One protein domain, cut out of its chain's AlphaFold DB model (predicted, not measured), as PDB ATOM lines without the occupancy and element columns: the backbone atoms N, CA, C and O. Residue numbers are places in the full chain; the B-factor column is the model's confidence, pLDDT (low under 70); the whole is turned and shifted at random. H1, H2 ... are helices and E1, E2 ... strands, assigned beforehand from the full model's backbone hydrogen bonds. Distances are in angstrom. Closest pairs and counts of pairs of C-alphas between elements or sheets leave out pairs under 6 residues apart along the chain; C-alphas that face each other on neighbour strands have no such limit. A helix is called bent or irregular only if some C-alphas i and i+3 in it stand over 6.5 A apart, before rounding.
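This is residues 27 to 148 and 156 to 193 of the 194 residues of an uncharacterized protein of Bdellovibrio sp. ZAP7 (UniProt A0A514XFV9). One long, twisted antiparallel sheet folds over on itself at one end like a half-closed barrel: E8, E9, E10 and E11 run side by side, E12 crosses over to E1, and E1, E2, E6 and E7 fold back until the end of E7 comes near the end of E9. The hairpin of E4 and the long, bent E5 makes the far end of the sheet, with H2 beside E5; the short helix H1 packs on E5 and E8. The printed part has 160 residues with three named helices and twelve named strands, in the order H1 E1 E2 E3 E4 E5 E6 E7 E8 H2 E9 H3 E10 E11 E12. The sheet is branched at E5, and the class is mostly strand. The whole is compact, with a radius of gyration of the C-alphas of 17.0 A and spans of 52 by 39 by 26 A.

H1 is residues 27 to 34, 10.4 A long, and begins at C-alpha 27 at (-35.865, 8.061, 45.717). E1, residues 39 to 46, is 22.8 A long and E2, residues 49 to 56, is 23.5 A long. E2 runs on into E3, residues 59 to 62, across a break of 2 residues, at 58 degrees. E4, residues 68 to 74, is followed by E5, residues 77 to 91, the longest strand at 40.6 A, which bends by 54 degrees at residue 80; C-alpha 77 is at (-47.282, 14.657, 69.342). E6, residues 96 to 99, and E7, residues 102 to 105, are short, and E7 runs on into E8, residues 108 to 115, across a break of 2 residues, at 73 degrees. H2, residues 116 to 119, is neither bent nor irregular, but only just: C-alphas 116 and 119 are 6.0 A apart. E9, residues 129 to 137, is 26.1 A long, and H3 is residues 140 to 143. E10 is residues 162 to 168, E11 residues 176 to 183, and E12 residues 186 to 192, ending at C-alpha 192 at (-33.349, -18.090, 53.341).

E1 and E2 form a hairpin, with N 42 and O 53 at 2.8 A. On the other side of E1 lies E12, with N 43 and O 191 at 2.9 A. On the other side of E2 lies E6, with N 56 and O 96 at 2.9 A, and E6 forms a hairpin with the edge strand E7, with N 97 and O 104 at 2.8 A. The closest C-alphas of E7 and E9 are those of Pro 105 and Ala 137, 5.9 A apart. The edge strands E3 and E4 lie on one side of E5, with N 60 and O 90 at 2.8 A and N 70 and O 84 at 3.0 A; E8 lies on the other side, with N 85 and O 113 at 2.9 A. E8 and E9 are antiparallel, with N 112 and O 132 at 3.0 A, as are E9 and E10, with N 133 and O 166 at 2.8 A. E10, E11 and E12 form a meander, each strand the antiparallel neighbour of the one before, with N 165 and O 180 at 2.8 A and N 181 and O 188 at 2.9 A. H1 is on the sheet; its closest C-alphas with E5 are those of Tyr 29 and Phe 85, 7.1 A apart. H2 stands at the sheet's level, with a height of 3.2 A, and H3 only grazes the sheet with residues 141 to 143. Every O i to N i+4 pair of H1 is within hydrogen-bond range, while H2 and H3 are too short for such a pair.

The two C-alphas farthest apart, those of Leu 76 and Gly 101, are 53.6 A apart. Residues 149 to 155 are not printed, and C-alphas 148 and 156 are 10.2 A apart across the cut, which lies in the link from H3 to E10. Of the links that are printed whole, H2 to E9 and E10 to E11 are short, the others are tight, and none is long. The mean pLDDT of the printed part is 89.0; residues 138 to 141, 143 to 148 and 156 to 160 are under 70.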
ATOM      1  N   LYS A  27     -36.831   8.878  46.463       96.38
ATOM      2  CA  LYS A  27     -35.865   8.061  45.717       96.38
ATOM      3  C   LYS A  27     -35.216   6.977  46.583       96.38
ATOM      4  O   LYS A  27     -34.976   5.886  46.079       96.38
ATOM      5  N   TYR A  28     -34.998   7.232  47.876       96.31
ATOM      6  CA  TYR A  28     -34.419   6.246  48.795       96.31
ATOM      7  C   TYR A  28     -35.226   4.941  48.803       96.31
ATOM      8  O   TYR A  28     -34.644   3.869  48.703       96.31
ATOM      9  N   TYR A  29     -36.559   5.015  48.841       97.06
ATOM     10  CA  TYR A  29     -37.413   3.821  48.864       97.06
ATOM     11  C   TYR A  29     -37.431   3.069  47.522       97.06
ATOM     12  O   TYR A  29     -37.490   1.839  47.502       97.06
ATOM     13  N   ARG A  30     -37.295   3.784  46.396       97.38
ATOM     14  CA  ARG A  30     -37.083   3.159  45.077       97.38
ATOM     15  C   ARG A  30     -35.737   2.441  45.029       97.38
ATOM     16  O   ARG A  30     -35.665   1.322  44.537       97.38
ATOM     17  N   ASP A  31     -34.687   3.062  45.558       97.88
ATOM     18  CA  ASP A  31     -33.349   2.468  45.602       97.88
ATOM     19  C   ASP A  31     -33.327   1.194  46.466       97.88
ATOM     20  O   ASP A  31     -32.657   0.234  46.094       97.88
ATOM     21  N   LEU A  32     -34.111   1.139  47.553       97.50
ATOM     22  CA  LEU A  32     -34.308  -0.087  48.341       97.50
ATOM     23  C   LEU A  32     -35.036  -1.185  47.558       97.50
ATOM     24  O   LEU A  32     -34.665  -2.351  47.625       97.50
ATOM     25  N   THR A  33     -36.061  -0.825  46.788       97.44
ATOM     26  CA  THR A  33     -36.748  -1.795  45.923       97.44
ATOM     27  C   THR A  33     -35.804  -2.323  44.839       97.44
ATOM     28  O   THR A  33     -35.791  -3.513  44.541       97.44
ATOM     29  N   ASN A  34     -34.947  -1.457  44.294       97.38
ATOM     30  CA  ASN A  34     -33.940  -1.834  43.304       97.38
ATOM     31  C   ASN A  34     -32.786  -2.666  43.885       97.38
ATOM     32  O   ASN A  34     -32.092  -3.334  43.123       97.38
ATOM     33  N   SER A  35     -32.562  -2.624  45.202       97.38
ATOM     34  CA  SER A  35     -31.526  -3.413  45.878       97.38
ATOM     35  C   SER A  35     -32.019  -4.769  46.384       97.38
ATOM     36  O   SER A  35     -31.265  -5.489  47.044       97.38
ATOM     37  N   LEU A  36     -33.261  -5.150  46.066       97.56
ATOM     38  CA  LEU A  36     -33.725  -6.515  46.273       97.56
ATOM     39  C   LEU A  36     -32.802  -7.502  45.560       97.56
ATOM     40  O   LEU A  36     -32.354  -7.276  44.437       97.56
ATOM     41  N   ARG A  37     -32.543  -8.629  46.223       97.06
ATOM     42  CA  ARG A  37     -31.753  -9.715  45.649       97.06
ATOM     43  C   ARG A  37     -32.411 -10.193  44.359       97.06
ATOM     44  O   ARG A  37     -33.583 -10.562  44.382       97.06
ATOM     45  N   SER A  38     -31.641 -10.225  43.275       97.44
ATOM     46  CA  SER A  38     -32.084 -10.735  41.973       97.44
ATOM     47  C   SER A  38     -32.308 -12.246  41.973       97.44
ATOM     48  O   SER A  38     -33.013 -12.759  41.119       97.44
ATOM     49  N   GLU A  39     -31.716 -12.968  42.918       98.06
ATOM     50  CA  GLU A  39     -31.915 -14.401  43.110       98.06
ATOM     51  C   GLU A  39     -31.852 -14.740  44.598       98.06
ATOM     52  O   GLU A  39     -31.115 -14.104  45.358       98.06
ATOM     53  N   ALA A  40     -32.629 -15.734  45.015       97.94
ATOM     54  CA  ALA A  40     -32.499 -16.327  46.339       97.94
ATOM     55  C   ALA A  40     -33.101 -17.731  46.373       97.94
ATOM     56  O   ALA A  40     -34.072 -18.027  45.668       97.94
ATOM     57  N   THR A  41     -32.555 -18.573  47.246       98.19
ATOM     58  CA  THR A  41     -33.084 -19.906  47.534       98.19
ATOM     59  C   THR A  41     -33.606 -19.957  48.958       98.19
ATOM     60  O   THR A  41     -32.933 -19.557  49.910       98.19
ATOM     61  N   PHE A  42     -34.796 -20.522  49.107       98.00
ATOM     62  CA  PHE A  42     -35.450 -20.727  50.385       98.00
ATOM     63  C   PHE A  42     -35.749 -22.199  50.609       98.00
ATOM     64  O   PHE A  42     -35.986 -22.967  49.675       98.00
ATOM     65  N   LYS A  43     -35.790 -22.570  51.883       97.12
ATOM     66  CA  LYS A  43     -36.166 -23.896  52.353       97.12
ATOM     67  C   LYS A  43     -37.385 -23.797  53.258       97.12
ATOM     68  O   LYS A  43     -37.399 -23.002  54.196       97.12
ATOM     69  N   VAL A  44     -38.385 -24.630  52.998       96.50
ATOM     70  CA  VAL A  44     -39.541 -24.838  53.872       96.50
ATOM     71  C   VAL A  44     -39.216 -26.003  54.815       96.50
ATOM     72  O   VAL A  44     -39.037 -27.130  54.342       96.50
ATOM     73  N   PRO A  45     -39.107 -25.773  56.135       93.00
ATOM     74  CA  PRO A  45     -38.858 -26.845  57.087       93.00
ATOM     75  C   PRO A  45     -40.142 -27.659  57.303       93.00
ATOM     76  O   PRO A  45     -41.069 -27.203  57.967       93.00
ATOM     77  N   MET A  46     -40.197 -28.876  56.756       90.06
ATOM     78  CA  MET A  46     -41.259 -29.851  57.031       90.06
ATOM     79  C   MET A  46     -40.673 -31.121  57.654       90.06
ATOM     80  O   MET A  46     -39.517 -31.476  57.431       90.06
ATOM     81  N   ILE A  47     -41.473 -31.819  58.461       88.56
ATOM     82  CA  ILE A  47     -41.057 -33.086  59.070       88.56
ATOM     83  C   ILE A  47     -41.012 -34.156  57.972       88.56
ATOM     84  O   ILE A  47     -42.034 -34.470  57.368       88.56
ATOM     85  N   GLY A  48     -39.829 -34.722  57.720       86.19
ATOM     86  CA  GLY A  48     -39.643 -35.854  56.802       86.19
ATOM     87  C   GLY A  48     -39.575 -35.508  55.310       86.19
ATOM     88  O   GLY A  48     -39.326 -36.405  54.510       86.19
ATOM     89  N   MET A  49     -39.748 -34.240  54.923       86.25
ATOM     90  CA  MET A  49     -39.559 -33.769  53.548       86.25
ATOM     91  C   MET A  49     -38.951 -32.369  53.539       86.25
ATOM     92  O   MET A  49     -39.300 -31.525  54.361       86.25
ATOM     93  N   GLU A  50     -38.070 -32.103  52.581       87.00
ATOM     94  CA  GLU A  50     -37.544 -30.762  52.342       87.00
ATOM     95  C   GLU A  50     -38.151 -30.219  51.054       87.00
ATOM     96  O   GLU A  50     -38.019 -30.830  49.996       87.00
ATOM     97  N   GLN A  51     -38.807 -29.064  51.142       93.75
ATOM     98  CA  GLN A  51     -39.215 -28.314  49.962       93.75
ATOM     99  C   GLN A  51     -38.295 -27.108  49.820       93.75
ATOM    100  O   GLN A  51     -38.131 -26.317  50.750       93.75
ATOM    101  N   ILE A  52     -37.697 -26.984  48.643       96.25
ATOM    102  CA  ILE A  52     -36.836 -25.869  48.268       96.25
ATOM    103  C   ILE A  52     -37.527 -25.123  47.135       96.25
ATOM    104  O   ILE A  52     -38.105 -25.741  46.237       96.25
ATOM    105  N   PHE A  53     -37.463 -23.799  47.180       96.38
ATOM    106  CA  PHE A  53     -37.807 -22.969  46.040       96.38
ATOM    107  C   PHE A  53     -36.728 -21.923  45.803       96.38
ATOM    108  O   PHE A  53     -36.103 -21.427  46.744       96.38
ATOM    109  N   THR A  54     -36.522 -21.592  44.537       98.00
ATOM    110  CA  THR A  54     -35.568 -20.572  44.103       98.00
ATOM    111  C   THR A  54     -36.307 -19.596  43.221       98.00
ATOM    112  O   THR A  54     -37.078 -20.022  42.363       98.00
ATOM    113  N   TYR A  55     -36.077 -18.305  43.417       97.56
ATOM    114  CA  TYR A  55     -36.545 -17.300  42.475       97.56
ATOM    115  C   TYR A  55     -35.370 -16.669  41.740       97.56
ATOM    116  O   TYR A  55     -34.276 -16.536  42.291       97.56
ATOM    117  N   GLN A  56     -35.645 -16.215  40.524       98.00
ATOM    118  CA  GLN A  56     -34.829 -15.274  39.782       98.00
ATOM    119  C   GLN A  56     -35.731 -14.114  39.362       98.00
ATOM    120  O   GLN A  56     -36.799 -14.323  38.793       98.00
ATOM    121  N   LEU A  57     -35.329 -12.883  39.657       96.06
ATOM    122  CA  LEU A  57     -36.066 -11.681  39.305       96.06
ATOM    123  C   LEU A  57     -35.169 -10.693  38.575       96.06
ATOM    124  O   LEU A  57     -33.989 -10.519  38.887       96.06
ATOM    125  N   LYS A  58     -35.777 -10.005  37.616       97.44
ATOM    126  CA  LYS A  58     -35.206  -8.862  36.925       97.44
ATOM    127  C   LYS A  58     -36.277  -7.781  36.858       97.44
ATOM    128  O   LYS A  58     -37.310  -7.951  36.215       97.44
ATOM    129  N   LEU A  59     -36.031  -6.682  37.564       97.00
ATOM    130  CA  LEU A  59     -36.940  -5.539  37.602       97.00
ATOM    131  C   LEU A  59     -37.041  -4.894  36.212       97.00
ATOM    132  O   LEU A  59     -36.028  -4.682  35.543       97.00
ATOM    133  N   ALA A  60     -38.264  -4.572  35.802       95.56
ATOM    134  CA  ALA A  60     -38.589  -3.876  34.564       95.56
ATOM    135  C   ALA A  60     -39.078  -2.445  34.870       95.56
ATOM    136  O   ALA A  60     -38.512  -1.745  35.713       95.56
ATOM    137  N   ALA A  61     -40.108  -1.972  34.163       94.88
ATOM    138  CA  ALA A  61     -40.641  -0.630  34.358       94.88
ATOM    139  C   ALA A  61     -41.421  -0.515  35.684       94.88
ATOM    140  O   ALA A  61     -42.201  -1.409  36.029       94.88
ATOM    141  N   PRO A  62     -41.268   0.588  36.436       95.81
ATOM    142  CA  PRO A  62     -42.092   0.828  37.607       95.81
ATOM    143  C   PRO A  62     -43.526   1.175  37.190       95.81
ATOM    144  O   PRO A  62     -43.735   1.913  36.229       95.81
ATOM    145  N   ILE A  63     -44.515   0.680  37.938       93.06
ATOM    146  CA  ILE A  63     -45.932   1.001  37.697       93.06
ATOM    147  C   ILE A  63     -46.203   2.463  38.052       93.06
ATOM    148  O   ILE A  63     -46.899   3.176  37.332       93.06
ATOM    149  N   TYR A  64     -45.603   2.926  39.150       93.00
ATOM    150  CA  TYR A  64     -45.663   4.320  39.565       93.00
ATOM    151  C   TYR A  64     -44.353   5.033  39.214       93.00
ATOM    152  O   TYR A  64     -43.275   4.516  39.530       93.00
ATOM    153  N   PRO A  65     -44.394   6.257  38.652       95.38
ATOM    154  CA  PRO A  65     -43.178   7.015  38.353       95.38
ATOM    155  C   PRO A  65     -42.255   7.172  39.572       95.38
ATOM    156  O   PRO A  65     -41.031   7.107  39.447       95.38
ATOM    157  N   LYS A  66     -42.844   7.321  40.763       96.56
ATOM    158  CA  LYS A  66     -42.162   7.375  42.060       96.56
ATOM    159  C   LYS A  66     -42.921   6.514  43.080       96.56
ATOM    160  O   LYS A  66     -44.144   6.430  42.951       96.56
ATOM    161  N   PRO A  67     -42.240   5.939  44.088       97.25
ATOM    162  CA  PRO A  67     -42.910   5.341  45.237       97.25
ATOM    163  C   PRO A  67     -43.903   6.318  45.869       97.25
ATOM    164  O   PRO A  67     -43.632   7.518  45.974       97.25
ATOM    165  N   ILE A  68     -45.041   5.796  46.307       96.75
ATOM    166  CA  ILE A  68     -46.026   6.556  47.071       96.75
ATOM    167  C   ILE A  68     -45.542   6.583  48.517       96.75
ATOM    168  O   ILE A  68     -45.242   5.539  49.083       96.75
ATOM    169  N   VAL A  69     -45.451   7.766  49.119       95.94
ATOM    170  CA  VAL A  69     -45.060   7.926  50.525       95.94
ATOM    171  C   VAL A  69     -46.141   8.684  51.280       95.94
ATOM    172  O   VAL A  69     -46.766   9.586  50.722       95.94
ATOM    173  N   SER A  70     -46.350   8.334  52.545       94.69
ATOM    174  CA  SER A  70     -47.281   9.033  53.428       94.69
ATOM    175  C   SER A  70     -46.692   9.148  54.823       94.69
ATOM    176  O   SER A  70     -46.175   8.173  55.363       94.69
ATOM    177  N   ASP A  71     -46.810  10.330  55.418       91.81
ATOM    178  CA  ASP A  71     -46.392  10.585  56.792       91.81
ATOM    179  C   ASP A  71     -47.614  10.604  57.700       91.81
ATOM    180  O   ASP A  71     -48.573  11.336  57.454       91.81
ATOM    181  N   SER A  72     -47.560   9.823  58.772       89.88
ATOM    182  CA  SER A  72     -48.624   9.747  59.767       89.88
ATOM    183  C   SER A  72     -48.080  10.164  61.123       89.88
ATOM    184  O   SER A  72     -47.112   9.580  61.617       89.88
ATOM    185  N   SER A  73     -48.702  11.175  61.735       87.25
ATOM    186  CA  SER A  73     -48.384  11.581  63.106       87.25
ATOM    187  C   SER A  73     -48.888  10.539  64.105       87.25
ATOM    188  O   SER A  73     -49.931   9.910  63.915       87.25
ATOM    189  N   LEU A  74     -48.129  10.349  65.179       81.44
ATOM    190  CA  LEU A  74     -48.503   9.481  66.279       81.44
ATOM    191  C   LEU A  74     -49.259  10.260  67.351       81.44
ATOM    192  O   LEU A  74     -48.673  10.834  68.272       81.44
ATOM    193  N   GLY A  75     -50.583  10.219  67.262       81.19
ATOM    194  CA  GLY A  75     -51.450  10.836  68.257       81.19
ATOM    195  C   GLY A  75     -51.330  12.358  68.252       81.19
ATOM    196  O   GLY A  75     -51.443  12.986  67.205       81.19
ATOM    197  N   LEU A  76     -51.150  12.950  69.435       79.62
ATOM    198  CA  LEU A  76     -51.117  14.407  69.613       79.62
ATOM    199  C   LEU A  76     -49.707  15.009  69.498       79.62
ATOM    200  O   LEU A  76     -49.571  16.231  69.463       79.62
ATOM    201  N   ASP A  77     -48.659  14.180  69.461       78.50
ATOM    202  CA  ASP A  77     -47.282  14.657  69.342       78.50
ATOM    203  C   ASP A  77     -46.900  14.792  67.864       78.50
ATOM    204  O   ASP A  77     -46.501  13.830  67.205       78.50
ATOM    205  N   SER A  78     -46.984  16.016  67.341       75.06
ATOM    206  CA  SER A  78     -46.627  16.323  65.953       75.06
ATOM    207  C   SER A  78     -45.146  16.086  65.633       75.06
ATOM    208  O   SER A  78     -44.772  16.096  64.462       75.06
ATOM    209  N   LYS A  79     -44.287  15.894  66.647       78.38
ATOM    210  CA  LYS A  79     -42.872  15.551  66.452       78.38
ATOM    211  C   LYS A  79     -42.664  14.056  66.223       78.38
ATOM    212  O   LYS A  79     -41.627  13.670  65.687       78.38
ATOM    213  N   LYS A  80     -43.637  13.221  66.593       82.81
ATOM    214  CA  LYS A  80     -43.605  11.778  66.361       82.81
ATOM    215  C   LYS A  80     -44.429  11.437  65.136       82.81
ATOM    216  O   LYS A  80     -45.626  11.702  65.060       82.81
ATOM    217  N   SER A  81     -43.774  10.825  64.167       88.50
ATOM    218  CA  SER A  81     -44.407  10.312  62.961       88.50
ATOM    219  C   SER A  81     -43.710   9.059  62.443       88.50
ATOM    220  O   SER A  81     -42.570   8.741  62.787       88.50
ATOM    221  N   TYR A  82     -44.420   8.298  61.630       90.69
ATOM    222  CA  TYR A  82     -43.810   7.287  60.781       90.69
ATOM    223  C   TYR A  82     -44.138   7.590  59.340       90.69
ATOM    224  O   TYR A  82     -45.183   8.168  59.035       90.69
ATOM    225  N   ARG A  83     -43.242   7.151  58.467       93.19
ATOM    226  CA  ARG A  83     -43.466   7.190  57.036       93.19
ATOM    227  C   ARG A  83     -43.851   5.805  56.560       93.19
ATOM    228  O   ARG A  83     -43.102   4.860  56.791       93.19
ATOM    229  N   THR A  84     -44.982   5.677  55.888       96.25
ATOM    230  CA  THR A  84     -45.254   4.514  55.045       96.25
ATOM    231  C   THR A  84     -44.766   4.789  53.635       96.25
ATOM    232  O   THR A  84     -44.743   5.935  53.175       96.25
ATOM    233  N   PHE A  85     -44.345   3.737  52.948       97.06
ATOM    234  CA  PHE A  85     -43.976   3.809  51.547       97.06
ATOM    235  C   PHE A  85     -44.494   2.588  50.806       97.06
ATOM    236  O   PHE A  85     -44.536   1.482  51.336       97.06
ATOM    237  N   PHE A  86     -44.880   2.820  49.564       97.56
ATOM    238  CA  PHE A  86     -45.469   1.834  48.694       97.56
ATOM    239  C   PHE A  86     -44.823   1.929  47.314       97.56
ATOM    240  O   PHE A  86     -44.719   3.020  46.745       97.56
ATOM    241  N   ASP A  87     -44.383   0.799  46.773       97.00
ATOM    242  CA  ASP A  87     -43.824   0.732  45.426       97.00
ATOM    243  C   ASP A  87     -44.296  -0.527  44.708       97.00
ATOM    244  O   ASP A  87     -44.622  -1.549  45.317       97.00
ATOM    245  N   ARG A  88     -44.347  -0.440  43.383       95.06
ATOM    246  CA  ARG A  88     -44.733  -1.561  42.538       95.06
ATOM    247  C   ARG A  88     -43.983  -1.484  41.223       95.06
ATOM    248  O   ARG A  88     -44.049  -0.466  40.530       95.06
ATOM    249  N   ILE A  89     -43.277  -2.555  40.884       95.69
ATOM    250  CA  ILE A  89     -42.426  -2.615  39.694       95.69
ATOM    251  C   ILE A  89     -42.734  -3.894  38.932       95.69
ATOM    252  O   ILE A  89     -42.812  -4.966  39.531       95.69
ATOM    253  N   PHE A  90     -42.934  -3.777  37.619       94.75
ATOM    254  CA  PHE A  90     -43.065  -4.938  36.750       94.75
ATOM    255  C   PHE A  90     -41.793  -5.775  36.773       94.75
ATOM    256  O   PHE A  90     -40.695  -5.269  37.014       94.75
ATOM    257  N   LEU A  91     -41.945  -7.059  36.492       94.50
ATOM    258  CA  LEU A  91     -40.830  -7.957  36.268       94.50
ATOM    259  C   LEU A  91     -40.704  -8.256  34.774       94.50
ATOM    260  O   LEU A  91     -41.686  -8.229  34.038       94.50
ATOM    261  N   ASP A  92     -39.471  -8.469  34.327       94.00
ATOM    262  CA  ASP A  92     -39.158  -8.935  32.973       94.00
ATOM    263  C   ASP A  92     -39.655 -10.380  32.791       94.00
ATOM    264  O   ASP A  92     -39.678 -11.134  33.768       94.00
ATOM    265  N   ASP A  93     -39.982 -10.778  31.558       89.25
ATOM    266  CA  ASP A  93     -40.499 -12.110  31.192       89.25
ATOM    267  C   ASP A  93     -39.598 -13.277  31.638       89.25
ATOM    268  O   ASP A  93     -40.062 -14.406  31.776       89.25
ATOM    269  N   ASN A  94     -38.310 -13.020  31.882       93.06
ATOM    270  CA  ASN A  94     -37.373 -14.023  32.397       93.06
ATOM    271  C   ASN A  94     -37.432 -14.202  33.926       93.06
ATOM    272  O   ASN A  94     -36.685 -15.011  34.480       93.06
ATOM    273  N   SER A  95     -38.264 -13.432  34.628       95.56
ATOM    274  CA  SER A  95     -38.409 -13.524  36.081       95.56
ATOM    275  C   SER A  95     -39.342 -14.666  36.448       95.56
ATOM    276  O   SER A  95     -40.484 -14.719  35.992       95.56
ATOM    277  N   HIS A  96     -38.883 -15.566  37.303       94.75
ATOM    278  CA  HIS A  96     -39.601 -16.789  37.616       94.75
ATOM    279  C   HIS A  96     -39.263 -17.327  39.007       94.75
ATOM    280  O   HIS A  96     -38.283 -16.933  39.643       94.75
ATOM    281  N   VAL A  97     -40.099 -18.240  39.488       95.31
ATOM    282  CA  VAL A  97     -39.853 -19.048  40.679       95.31
ATOM    283  C   VAL A  97     -39.980 -20.522  40.321       95.31
ATOM    284  O   VAL A  97     -40.960 -20.942  39.712       95.31
ATOM    285  N   VAL A  98     -38.998 -21.315  40.743       95.25
ATOM    286  CA  VAL A  98     -39.023 -22.772  40.628       95.25
ATOM    287  C   VAL A  98     -39.476 -23.366  41.956       95.25
ATOM    288  O   VAL A  98     -38.786 -23.225  42.968       95.25
ATOM    289  N   ILE A  99     -40.624 -24.047  41.959       92.19
ATOM    290  CA  ILE A  99     -41.208 -24.702  43.139       92.19
ATOM    291  C   ILE A  99     -41.534 -26.147  42.772       92.19
ATOM    292  O   ILE A  99     -42.325 -26.390  41.868       92.19
ATOM    293  N   ASN A 100     -40.948 -27.126  43.469       89.06
ATOM    294  CA  ASN A 100     -41.174 -28.556  43.197       89.06
ATOM    295  C   ASN A 100     -40.935 -28.957  41.721       89.06
ATOM    296  O   ASN A 100     -41.610 -29.838  41.196       89.06
ATOM    297  N   GLY A 101     -39.990 -28.293  41.049       88.81
ATOM    298  CA  GLY A 101     -39.687 -28.504  39.629       88.81
ATOM    299  C   GLY A 101     -40.654 -27.828  38.648       88.81
ATOM    300  O   GLY A 101     -40.440 -27.928  37.444       88.81
ATOM    301  N   GLU A 102     -41.690 -27.135  39.130       88.81
ATOM    302  CA  GLU A 102     -42.552 -26.279  38.311       88.81
ATOM    303  C   GLU A 102     -41.926 -24.886  38.188       88.81
ATOM    304  O   GLU A 102     -41.592 -24.270  39.199       88.81
ATOM    305  N   ASP A 103     -41.779 -24.410  36.953       90.81
ATOM    306  CA  ASP A 103     -41.309 -23.066  36.625       90.81
ATOM    307  C   ASP A 103     -42.509 -22.122  36.462       90.81
ATOM    308  O   ASP A 103     -43.386 -22.345  35.618       90.81
ATOM    309  N   ILE A 104     -42.588 -21.106  37.323       90.12
ATOM    310  CA  ILE A 104     -43.740 -20.214  37.447       90.12
ATOM    311  C   ILE A 104     -43.286 -18.773  37.191       90.12
ATOM    312  O   ILE A 104     -42.481 -18.247  37.965       90.12
ATOM    313  N   PRO A 105     -43.827 -18.087  36.169       91.31
ATOM    314  CA  PRO A 105     -43.438 -16.716  35.865       91.31
ATOM    315  C   PRO A 105     -43.894 -15.745  36.963       91.31
ATOM    316  O   PRO A 105     -45.042 -15.776  37.414       91.31
ATOM    317  N   LEU A 106     -42.994 -14.848  37.362       92.25
ATOM    318  CA  LEU A 106     -43.278 -13.740  38.270       92.25
ATOM    319  C   LEU A 106     -43.652 -12.497  37.454       92.25
ATOM    320  O   LEU A 106     -43.065 -12.220  36.416       92.25
ATOM    321  N   THR A 107     -44.624 -11.725  37.935       91.44
ATOM    322  CA  THR A 107     -45.245 -10.637  37.151       91.44
ATOM    323  C   THR A 107     -44.841  -9.245  37.626       91.44
ATOM    324  O   THR A 107     -44.612  -8.337  36.826       91.44
ATOM    325  N   CYS A 108     -44.732  -9.056  38.934       93.69
ATOM    326  CA  CYS A 108     -44.319  -7.797  39.534       93.69
ATOM    327  C   CYS A 108     -43.758  -8.045  40.937       93.69
ATOM    328  O   CYS A 108     -43.951  -9.108  41.539       93.69
ATOM    329  N   VAL A 109     -43.103  -7.022  41.475       95.94
ATOM    330  CA  VAL A 109     -42.853  -6.885  42.904       95.94
ATOM    331  C   VAL A 109     -43.786  -5.831  43.489       95.94
ATOM    332  O   VAL A 109     -43.970  -4.757  42.912       95.94
ATOM    333  N   PHE A 110     -44.362  -6.143  44.643       95.00
ATOM    334  CA  PHE A 110     -45.146  -5.235  45.469       95.00
ATOM    335  C   PHE A 110     -44.408  -4.994  46.784       95.00
ATOM    336  O   PHE A 110     -43.993  -5.940  47.458       95.00
ATOM    337  N   ILE A 111     -44.245  -3.722  47.135       97.19
ATOM    338  CA  ILE A 111     -43.542  -3.278  48.332       97.19
ATOM    339  C   ILE A 111     -44.495  -2.476  49.190       97.19
ATOM    340  O   ILE A 111     -45.007  -1.458  48.738       97.19
ATOM    341  N   ASP A 112     -44.661  -2.898  50.435       97.62
ATOM    342  CA  ASP A 112     -45.303  -2.113  51.486       97.62
ATOM    343  C   ASP A 112     -44.325  -1.964  52.645       97.62
ATOM    344  O   ASP A 112     -43.826  -2.950  53.186       97.62
ATOM    345  N   GLY A 113     -44.012  -0.735  53.027       97.31
ATOM    346  CA  GLY A 113     -43.021  -0.486  54.052       97.31
ATOM    347  C   GLY A 113     -43.392   0.622  55.014       97.31
ATOM    348  O   GLY A 113     -44.212   1.494  54.740       97.31
ATOM    349  N   GLN A 114     -42.743   0.575  56.169       95.75
ATOM    350  CA  GLN A 114     -42.886   1.530  57.251       95.75
ATOM    351  C   GLN A 114     -41.507   1.865  57.824       95.75
ATOM    352  O   GLN A 114     -40.726   0.990  58.198       95.75
ATOM    353  N   ASP A 115     -41.221   3.158  57.917       94.31
ATOM    354  CA  ASP A 115     -39.981   3.722  58.426       94.31
ATOM    355  C   ASP A 115     -40.271   4.532  59.698       94.31
ATOM    356  O   ASP A 115     -40.795   5.650  59.656       94.31
ATOM    357  N   ASN A 116     -39.950   3.938  60.848       91.38
ATOM    358  CA  ASN A 116     -40.163   4.534  62.168       91.38
ATOM    359  C   ASN A 116     -38.995   5.427  62.605       91.38
ATOM    360  O   ASN A 116     -39.163   6.232  63.522       91.38
ATOM    361  N   ARG A 117     -37.847   5.370  61.910       88.69
ATOM    362  CA  ARG A 117     -36.659   6.203  62.195       88.69
ATOM    363  C   ARG A 117     -36.955   7.702  62.093       88.69
ATOM    364  O   ARG A 117     -36.195   8.526  62.597       88.69
ATOM    365  N   TYR A 118     -38.077   8.053  61.468       80.75
ATOM    366  CA  TYR A 118     -38.596   9.411  61.358       80.75
ATOM    367  C   TYR A 118     -39.011  10.040  62.701       80.75
ATOM    368  O   TYR A 118     -39.066  11.256  62.818       80.75
ATOM    369  N   SER A 119     -39.264   9.239  63.739       80.44
ATOM    370  CA  SER A 119     -39.509   9.753  65.097       80.44
ATOM    371  C   SER A 119     -38.242   9.895  65.946       80.44
ATOM    372  O   SER A 119     -38.326  10.279  67.110       80.44
ATOM    373  N   GLY A 120     -37.066   9.608  65.378       75.88
ATOM    374  CA  GLY A 120     -35.790   9.628  66.091       75.88
ATOM    375  C   GLY A 120     -35.510   8.355  66.900       75.88
ATOM    376  O   GLY A 120     -36.350   7.473  67.045       75.88
ATOM    377  N   VAL A 121     -34.287   8.266  67.433       70.56
ATOM    378  CA  VAL A 121     -33.750   7.070  68.120       70.56
ATOM    379  C   VAL A 121     -34.397   6.766  69.476       70.56
ATOM    380  O   VAL A 121     -34.154   5.711  70.049       70.56
ATOM    381  N   THR A 122     -35.189   7.696  70.010       72.06
ATOM    382  CA  THR A 122     -35.871   7.567  71.305       72.06
ATOM    383  C   THR A 122     -37.284   7.003  71.178       72.06
ATOM    384  O   THR A 122     -37.939   6.763  72.193       72.06
ATOM    385  N   ASP A 123     -37.776   6.794  69.954       76.75
ATOM    386  CA  ASP A 123     -39.075   6.173  69.733       76.75
ATOM    387  C   ASP A 123     -39.009   4.671  70.075       76.75
ATOM    388  O   ASP A 123     -38.179   3.952  69.512       76.75
ATOM    389  N   PRO A 124     -39.871   4.171  70.982       77.25
ATOM    390  CA  PRO A 124     -39.804   2.791  71.458       77.25
ATOM    391  C   PRO A 124     -40.298   1.761  70.430       77.25
ATOM    392  O   PRO A 124     -40.251   0.563  70.708       77.25
ATOM    393  N   ARG A 125     -40.821   2.178  69.268       80.00
ATOM    394  CA  ARG A 125     -41.384   1.247  68.286       80.00
ATOM    395  C   ARG A 125     -40.294   0.396  67.651       80.00
ATOM    396  O   ARG A 125     -39.277   0.883  67.159       80.00
ATOM    397  N   PHE A 126     -40.561  -0.901  67.609       81.25
ATOM    398  CA  PHE A 126     -39.722  -1.897  66.968       81.25
ATOM    399  C   PHE A 126     -40.569  -2.707  65.968       81.25
ATOM    400  O   PHE A 126     -41.709  -3.042  66.294       81.25
ATOM    401  N   PRO A 127     -40.049  -3.031  64.770       89.19
ATOM    402  CA  PRO A 127     -38.738  -2.643  64.254       89.19
ATOM    403  C   PRO A 127     -38.691  -1.164  63.834       89.19
ATOM    404  O   PRO A 127     -39.711  -0.538  63.542       89.19
ATOM    405  N   GLN A 128     -37.488  -0.588  63.800       91.69
ATOM    406  CA  GLN A 128     -37.273   0.800  63.361       91.69
ATOM    407  C   GLN A 128     -37.549   0.988  61.861       91.69
ATOM    408  O   GLN A 128     -37.840   2.090  61.402       91.69
ATOM    409  N   PHE A 129     -37.487  -0.098  61.102       94.88
ATOM    410  CA  PHE A 129     -37.807  -0.157  59.690       94.88
ATOM    411  C   PHE A 129     -38.415  -1.526  59.388       94.88
ATOM    412  O   PHE A 129     -37.998  -2.533  59.958       94.88
ATOM    413  N   ILE A 130     -39.394  -1.570  58.499       97.06
ATOM    414  CA  ILE A 130     -39.914  -2.812  57.937       97.06
ATOM    415  C   ILE A 130     -40.279  -2.568  56.480       97.06
ATOM    416  O   ILE A 130     -40.944  -1.590  56.151       97.06
ATOM    417  N   MET A 131     -39.841  -3.465  55.611       98.19
ATOM    418  CA  MET A 131     -40.218  -3.510  54.208       98.19
ATOM    419  C   MET A 131     -40.744  -4.904  53.909       98.19
ATOM    420  O   MET A 131     -40.009  -5.885  54.007       98.19
ATOM    421  N   ARG A 132     -42.025  -4.983  53.574       98.44
ATOM    422  CA  ARG A 132     -42.717  -6.195  53.157       98.44
ATOM    423  C   ARG A 132     -42.629  -6.293  51.648       98.44
ATOM    424  O   ARG A 132     -43.037  -5.377  50.939       98.44
ATOM    425  N   VAL A 133     -42.078  -7.399  51.178       98.00
ATOM    426  CA  VAL A 133     -41.830  -7.667  49.768       98.00
ATOM    427  C   VAL A 133     -42.705  -8.825  49.342       98.00
ATOM    428  O   VAL A 133     -42.684  -9.881  49.968       98.00
ATOM    429  N   TYR A 134     -43.450  -8.622  48.265       96.69
ATOM    430  CA  TYR A 134     -44.278  -9.638  47.642       96.69
ATOM    431  C   TYR A 134     -43.818  -9.802  46.196       96.69
ATOM    432  O   TYR A 134     -43.958  -8.884  45.387       96.69
ATOM    433  N   LEU A 135     -43.252 -10.962  45.876       95.62
ATOM    434  CA  LEU A 135     -42.976 -11.381  44.504       95.62
ATOM    435  C   LEU A 135     -44.171 -12.203  44.046       95.62
ATOM    436  O   LEU A 135     -44.358 -13.320  44.529       95.62
ATOM    437  N   VAL A 136     -45.002 -11.644  43.174       91.44
ATOM    438  CA  VAL A 136     -46.293 -12.252  42.835       91.44
ATOM    439  C   VAL A 136     -46.253 -12.872  41.444       91.44
ATOM    440  O   VAL A 136     -45.816 -12.263  40.461       91.44
ATOM    441  N   ALA A 137     -46.747 -14.097  41.359       86.25
ATOM    442  CA  ALA A 137     -47.093 -14.764  40.124       86.25
ATOM    443  C   ALA A 137     -48.609 -14.641  39.938       86.25
ATOM    444  O   ALA A 137     -49.378 -15.061  40.798       86.25
ATOM    445  N   ASN A 138     -49.024 -14.085  38.797       69.19
ATOM    446  CA  ASN A 138     -50.426 -14.042  38.370       69.19
ATOM    447  C   ASN A 138     -51.376 -13.223  39.279       69.19
ATOM    448  O   ASN A 138     -52.478 -13.668  39.590       69.19
ATOM    449  N   ASP A 139     -50.972 -12.011  39.676       69.88
ATOM    450  CA  ASP A 139     -51.834 -11.059  40.395       69.88
ATOM    451  C   ASP A 139     -52.567 -10.126  39.406       69.88
ATOM    452  O   ASP A 139     -51.938  -9.422  38.606       69.88
ATOM    453  N   TYR A 140     -53.906 -10.073  39.497       64.69
ATOM    454  CA  TYR A 140     -54.757  -9.189  38.685       64.69
ATOM    455  C   TYR A 140     -54.321  -7.721  38.759       64.69
ATOM    456  O   TYR A 140     -54.406  -6.981  37.781       64.69
ATOM    457  N   THR A 141     -53.846  -7.286  39.922       67.38
ATOM    458  CA  THR A 141     -53.444  -5.907  40.171       67.38
ATOM    459  C   THR A 141     -52.126  -5.530  39.500       67.38
ATOM    460  O   THR A 141     -51.836  -4.336  39.396       67.38
ATOM    461  N   CYS A 142     -51.341  -6.502  39.032       71.50
ATOM    462  CA  CYS A 142     -50.144  -6.225  38.255       71.50
ATOM    463  C   CYS A 142     -50.439  -6.219  36.764       71.50
ATOM    464  O   CYS A 142     -50.095  -5.254  36.095       71.50
ATOM    465  N   THR A 143     -51.133  -7.221  36.242       61.97
ATOM    466  CA  THR A 143     -51.222  -7.393  34.785       61.97
ATOM    467  C   THR A 143     -52.593  -7.871  34.289       61.97
ATOM    468  O   THR A 143     -52.744  -8.171  33.106       61.97
ATOM    469  N   GLY A 144     -53.621  -7.897  35.147       55.28
ATOM    470  CA  GLY A 144     -54.881  -8.589  34.853       55.28
ATOM    471  C   GLY A 144     -54.683 -10.114  34.806       55.28
ATOM    472  O   GLY A 144     -53.604 -10.601  35.140       55.28
ATOM    473  N   PRO A 145     -55.693 -10.917  34.427       47.31
ATOM    474  CA  PRO A 145     -55.530 -12.365  34.316       47.31
ATOM    475  C   PRO A 145     -54.642 -12.679  33.098       47.31
ATOM    476  O   PRO A 145     -55.138 -12.817  31.983       47.31
ATOM    477  N   LEU A 146     -53.322 -12.754  33.293       49.66
ATOM    478  CA  LEU A 146     -52.353 -12.875  32.193       49.66
ATOM    479  C   LEU A 146     -52.360 -14.226  31.484       49.66
ATOM    480  O   LEU A 146     -51.851 -14.330  30.374       49.66
ATOM    481  N   ASN A 147     -52.916 -15.265  32.099       52.31
ATOM    482  CA  ASN A 147     -53.039 -16.566  31.459       52.31
ATOM    483  C   ASN A 147     -54.344 -17.246  31.875       52.31
ATOM    484  O   ASN A 147     -54.344 -18.057  32.809       52.31
ATOM    485  N   PRO A 148     -55.465 -16.967  31.186       49.31
ATOM    486  CA  PRO A 148     -56.620 -17.851  31.244       49.31
ATOM    487  C   PRO A 148     -56.190 -19.239  30.732       49.31
ATOM    488  O   PRO A 148     -56.120 -19.475  29.531       49.31
ATOM    489  N   LYS A 156     -58.821 -26.497  37.156       54.19
ATOM    490  CA  LYS A 156     -59.716 -25.365  37.472       54.19
ATOM    491  C   LYS A 156     -59.068 -24.001  37.187       54.19
ATOM    492  O   LYS A 156     -57.885 -23.810  37.452       54.19
ATOM    493  N   ALA A 157     -59.871 -23.039  36.726       50.81
ATOM    494  CA  ALA A 157     -59.480 -21.655  36.420       50.81
ATOM    495  C   ALA A 157     -59.457 -20.708  37.649       50.81
ATOM    496  O   ALA A 157     -59.521 -19.491  37.498       50.81
ATOM    497  N   GLU A 158     -59.412 -21.243  38.870       49.06
ATOM    498  CA  GLU A 158     -59.621 -20.473  40.104       49.06
ATOM    499  C   GLU A 158     -58.299 -19.924  40.669       49.06
ATOM    500  O   GLU A 158     -57.352 -20.683  40.845       49.06
ATOM    501  N   MET A 159     -58.275 -18.609  40.935       51.97
ATOM    502  CA  MET A 159     -57.278 -17.809  41.674       51.97
ATOM    503  C   MET A 159     -56.021 -18.558  42.144       51.97
ATOM    504  O   MET A 159     -55.944 -19.094  43.251       51.97
ATOM    505  N   TRP A 160     -55.004 -18.543  41.288       58.06
ATOM    506  CA  TRP A 160     -53.681 -19.084  41.568       58.06
ATOM    507  C   TRP A 160     -52.810 -17.999  42.203       58.06
ATOM    508  O   TRP A 160     -51.840 -17.565  41.591       58.06
ATOM    509  N   ASP A 161     -53.157 -17.559  43.415       74.25
ATOM    510  CA  ASP A 161     -52.364 -16.571  44.156       74.25
ATOM    511  C   ASP A 161     -51.063 -17.233  44.629       74.25
ATOM    512  O   ASP A 161     -50.960 -17.730  45.752       74.25
ATOM    513  N   THR A 162     -50.077 -17.312  43.737       86.75
ATOM    514  CA  THR A 162     -48.731 -17.759  44.082       86.75
ATOM    515  C   THR A 162     -47.879 -16.532  44.333       86.75
ATOM    516  O   THR A 162     -47.704 -15.697  43.451       86.75
ATOM    517  N   TYR A 163     -47.345 -16.405  45.540       92.94
ATOM    518  CA  TYR A 163     -46.427 -15.324  45.858       92.94
ATOM    519  C   TYR A 163     -45.378 -15.763  46.861       92.94
ATOM    520  O   TYR A 163     -45.624 -16.582  47.749       92.94
ATOM    521  N   ILE A 164     -44.207 -15.151  46.743       95.75
ATOM    522  CA  ILE A 164     -43.182 -15.187  47.774       95.75
ATOM    523  C   ILE A 164     -43.328 -13.906  48.579       95.75
ATOM    524  O   ILE A 164     -43.285 -12.811  48.025       95.75
ATOM    525  N   TYR A 165     -43.496 -14.055  49.883       97.19
ATOM    526  CA  TYR A 165     -43.515 -12.959  50.834       97.19
ATOM    527  C   TYR A 165     -42.235 -12.979  51.652       97.19
ATOM    528  O   TYR A 165     -41.842 -14.039  52.141       97.19
ATOM    529  N   PHE A 166     -41.620 -11.824  51.871       98.00
ATOM    530  CA  PHE A 166     -40.618 -11.691  52.916       98.00
ATOM    531  C   PHE A 166     -40.535 -10.288  53.502       98.00
ATOM    532  O   PHE A 166     -40.870  -9.294  52.863       98.00
ATOM    533  N   GLU A 167     -40.056 -10.217  54.740       98.19
ATOM    534  CA  GLU A 167     -39.834  -8.970  55.462       98.19
ATOM    535  C   GLU A 167     -38.351  -8.645  55.564       98.19
ATOM    536  O   GLU A 167     -37.548  -9.478  55.982       98.19
ATOM    537  N   ILE A 168     -38.000  -7.396  55.282       97.81
ATOM    538  CA  ILE A 168     -36.679  -6.826  55.531       97.81
ATOM    539  C   ILE A 168     -36.826  -5.792  56.642       97.81
ATOM    540  O   ILE A 168     -37.510  -4.783  56.477       97.81
ATOM    541  N   LYS A 169     -36.181  -6.040  57.784       96.56
ATOM    542  CA  LYS A 169     -36.227  -5.144  58.958       96.56
ATOM    543  C   LYS A 169     -34.996  -4.234  59.071       96.56
ATOM    544  O   LYS A 169     -35.010  -3.268  59.828       96.56
ATOM    545  N   ASP A 170     -33.955  -4.509  58.285       94.44
ATOM    546  CA  ASP A 170     -32.748  -3.687  58.179       94.44
ATOM    547  C   ASP A 170     -32.457  -3.357  56.699       94.44
ATOM    548  O   ASP A 170     -32.056  -4.243  55.933       94.44
ATOM    549  N   PRO A 171     -32.640  -2.090  56.280       93.88
ATOM    550  CA  PRO A 171     -32.460  -1.668  54.892       93.88
ATOM    551  C   PRO A 171     -30.987  -1.586  54.462       93.88
ATOM    552  O   PRO A 171     -30.702  -1.248  53.317       93.88
ATOM    553  N   THR A 172     -30.044  -1.833  55.372       93.62
ATOM    554  CA  THR A 172     -28.602  -1.776  55.099       93.62
ATOM    555  C   THR A 172     -28.081  -3.115  54.587       93.62
ATOM    556  O   THR A 172     -27.233  -3.147  53.700       93.62
ATOM    557  N   ILE A 173     -28.602  -4.221  55.126       93.75
ATOM    558  CA  ILE A 173     -28.220  -5.588  54.733       93.75
ATOM    559  C   ILE A 173     -29.198  -6.215  53.735       93.75
ATOM    560  O   ILE A 173     -28.827  -7.156  53.038       93.75
ATOM    561  N   MET A 174     -30.439  -5.713  53.665       95.56
ATOM    562  CA  MET A 174     -31.485  -6.191  52.747       95.56
ATOM    563  C   MET A 174     -31.731  -7.708  52.829       95.56
ATOM    564  O   MET A 174     -32.029  -8.363  51.830       95.56
ATOM    565  N   LEU A 175     -31.592  -8.282  54.030       96.00
ATOM    566  CA  LEU A 175     -31.824  -9.703  54.274       96.00
ATOM    567  C   LEU A 175     -33.261  -9.961  54.757       96.00
ATOM    568  O   LEU A 175     -33.715  -9.285  55.686       96.00
ATOM    569  N   PRO A 176     -33.952 -10.958  54.174       96.56
ATOM    570  CA  PRO A 176     -35.183 -11.512  54.715       96.56
ATOM    571  C   PRO A 176     -35.019 -11.955  56.173       96.56
ATOM    572  O   PRO A 176     -34.129 -12.743  56.490       96.56
ATOM    573  N   VAL A 177     -35.897 -11.474  57.048       96.56
ATOM    574  CA  VAL A 177     -35.999 -11.908  58.452       96.56
ATOM    575  C   VAL A 177     -37.140 -12.904  58.628       96.56
ATOM    576  O   VAL A 177     -37.022 -13.871  59.373       96.56
ATOM    577  N   GLU A 178     -38.236 -12.682  57.911       96.94
ATOM    578  CA  GLU A 178     -39.370 -13.595  57.825       96.94
ATOM    579  C   GLU A 178     -39.641 -13.851  56.351       96.94
ATOM    580  O   GLU A 178     -39.586 -12.914  55.555       96.94
ATOM    581  N   ALA A 179     -39.914 -15.098  55.981       97.56
ATOM    582  CA  ALA A 179     -40.284 -15.446  54.621       97.56
ATOM    583  C   ALA A 179     -41.394 -16.491  54.610       97.56
ATOM    584  O   ALA A 179     -41.490 -17.358  55.486       97.56
ATOM    585  N   LYS A 180     -42.249 -16.390  53.601       97.25
ATOM    586  CA  LYS A 180     -43.338 -17.314  53.337       97.25
ATOM    587  C   LYS A 180     -43.463 -17.532  51.840       97.25
ATOM    588  O   LYS A 180     -43.227 -16.623  51.049       97.25
ATOM    589  N   ILE A 181     -43.890 -18.723  51.467       95.00
ATOM    590  CA  ILE A 181     -44.358 -19.012  50.119       95.00
ATOM    591  C   ILE A 181     -45.834 -19.359  50.211       95.00
ATOM    592  O   ILE A 181     -46.215 -20.284  50.929       95.00
ATOM    593  N   ARG A 182     -46.663 -18.629  49.473       92.75
ATOM    594  CA  ARG A 182     -47.983 -19.113  49.107       92.75
ATOM    595  C   ARG A 182     -47.853 -19.768  47.748       92.75
ATOM    596  O   ARG A 182     -47.525 -19.108  46.769       92.75
ATOM    597  N   TYR A 183     -48.071 -21.072  47.701       89.12
ATOM    598  CA  TYR A 183     -48.103 -21.834  46.466       89.12
ATOM    599  C   TYR A 183     -49.494 -22.438  46.342       89.12
ATOM    600  O   TYR A 183     -49.862 -23.375  47.062       89.12
ATOM    601  N   ARG A 184     -50.284 -21.867  45.425       83.50
ATOM    602  CA  ARG A 184     -51.710 -22.180  45.268       83.50
ATOM    603  C   ARG A 184     -52.477 -21.806  46.553       83.50
ATOM    604  O   ARG A 184     -52.445 -20.661  46.992       83.50
ATOM    605  N   TRP A 185     -53.144 -22.770  47.179       80.94
ATOM    606  CA  TRP A 185     -53.936 -22.580  48.402       80.94
ATOM    607  C   TRP A 185     -53.146 -22.802  49.693       80.94
ATOM    608  O   TRP A 185     -53.688 -22.609  50.778       80.94
ATOM    609  N   ASN A 186     -51.884 -23.223  49.586       88.38
ATOM    610  CA  ASN A 186     -51.067 -23.563  50.740       88.38
ATOM    611  C   ASN A 186     -50.052 -22.454  51.010       88.38
ATOM    612  O   ASN A 186     -49.347 -22.019  50.099       88.38
ATOM    613  N   GLU A 187     -49.965 -22.029  52.267       93.88
ATOM    614  CA  GLU A 187     -48.955 -21.090  52.747       93.88
ATOM    615  C   GLU A 187     -47.985 -21.825  53.667       93.88
ATOM    616  O   GLU A 187     -48.397 -22.539  54.583       93.88
ATOM    617  N   PHE A 188     -46.692 -21.633  53.430       95.38
ATOM    618  CA  PHE A 188     -45.637 -22.236  54.226       95.38
ATOM    619  C   PHE A 188     -44.623 -21.186  54.654       95.38
ATOM    620  O   PHE A 188     -44.246 -20.317  53.869       95.38
ATOM    621  N   HIS A 189     -44.136 -21.307  55.886       97.12
ATOM    622  CA  HIS A 189     -42.976 -20.548  56.339       97.12
ATOM    623  C   HIS A 189     -41.712 -21.072  55.666       97.12
ATOM    624  O   HIS A 189     -41.541 -22.276  55.486       97.12
ATOM    625  N   ALA A 190     -40.815 -20.160  55.317       97.38
ATOM    626  CA  ALA A 190     -39.578 -20.488  54.643       97.38
ATOM    627  C   ALA A 190     -38.401 -19.752  55.283       97.38
ATOM    628  O   ALA A 190     -38.561 -18.709  55.916       97.38
ATOM    629  N   VAL A 191     -37.207 -20.305  55.103       97.00
ATOM    630  CA  VAL A 191     -35.952 -19.736  55.593       97.00
ATOM    631  C   VAL A 191     -35.022 -19.531  54.409       97.00
ATOM    632  O   VAL A 191     -34.899 -20.419  53.564       97.00
ATOM    633  N   LEU A 192     -34.381 -18.365  54.337       97.06
ATOM    634  CA  LEU A 192     -33.349 -18.090  53.341       97.06
ATOM    635  C   LEU A 192     -32.162 -19.037  53.564       97.06
ATOM    636  O   LEU A 192     -31.643 -19.121  54.675       97.06
ATOM    637  N   VAL A 193     -31.718 -19.719  52.509       96.88
ATOM    638  CA  VAL A 193     -30.543 -20.609  52.552       96.88
ATOM    639  C   VAL A 193     -29.431 -20.185  51.595       96.88
ATOM    640  O   VAL A 193     -28.284 -20.580  51.801       96.88
TER     641      VAL A 193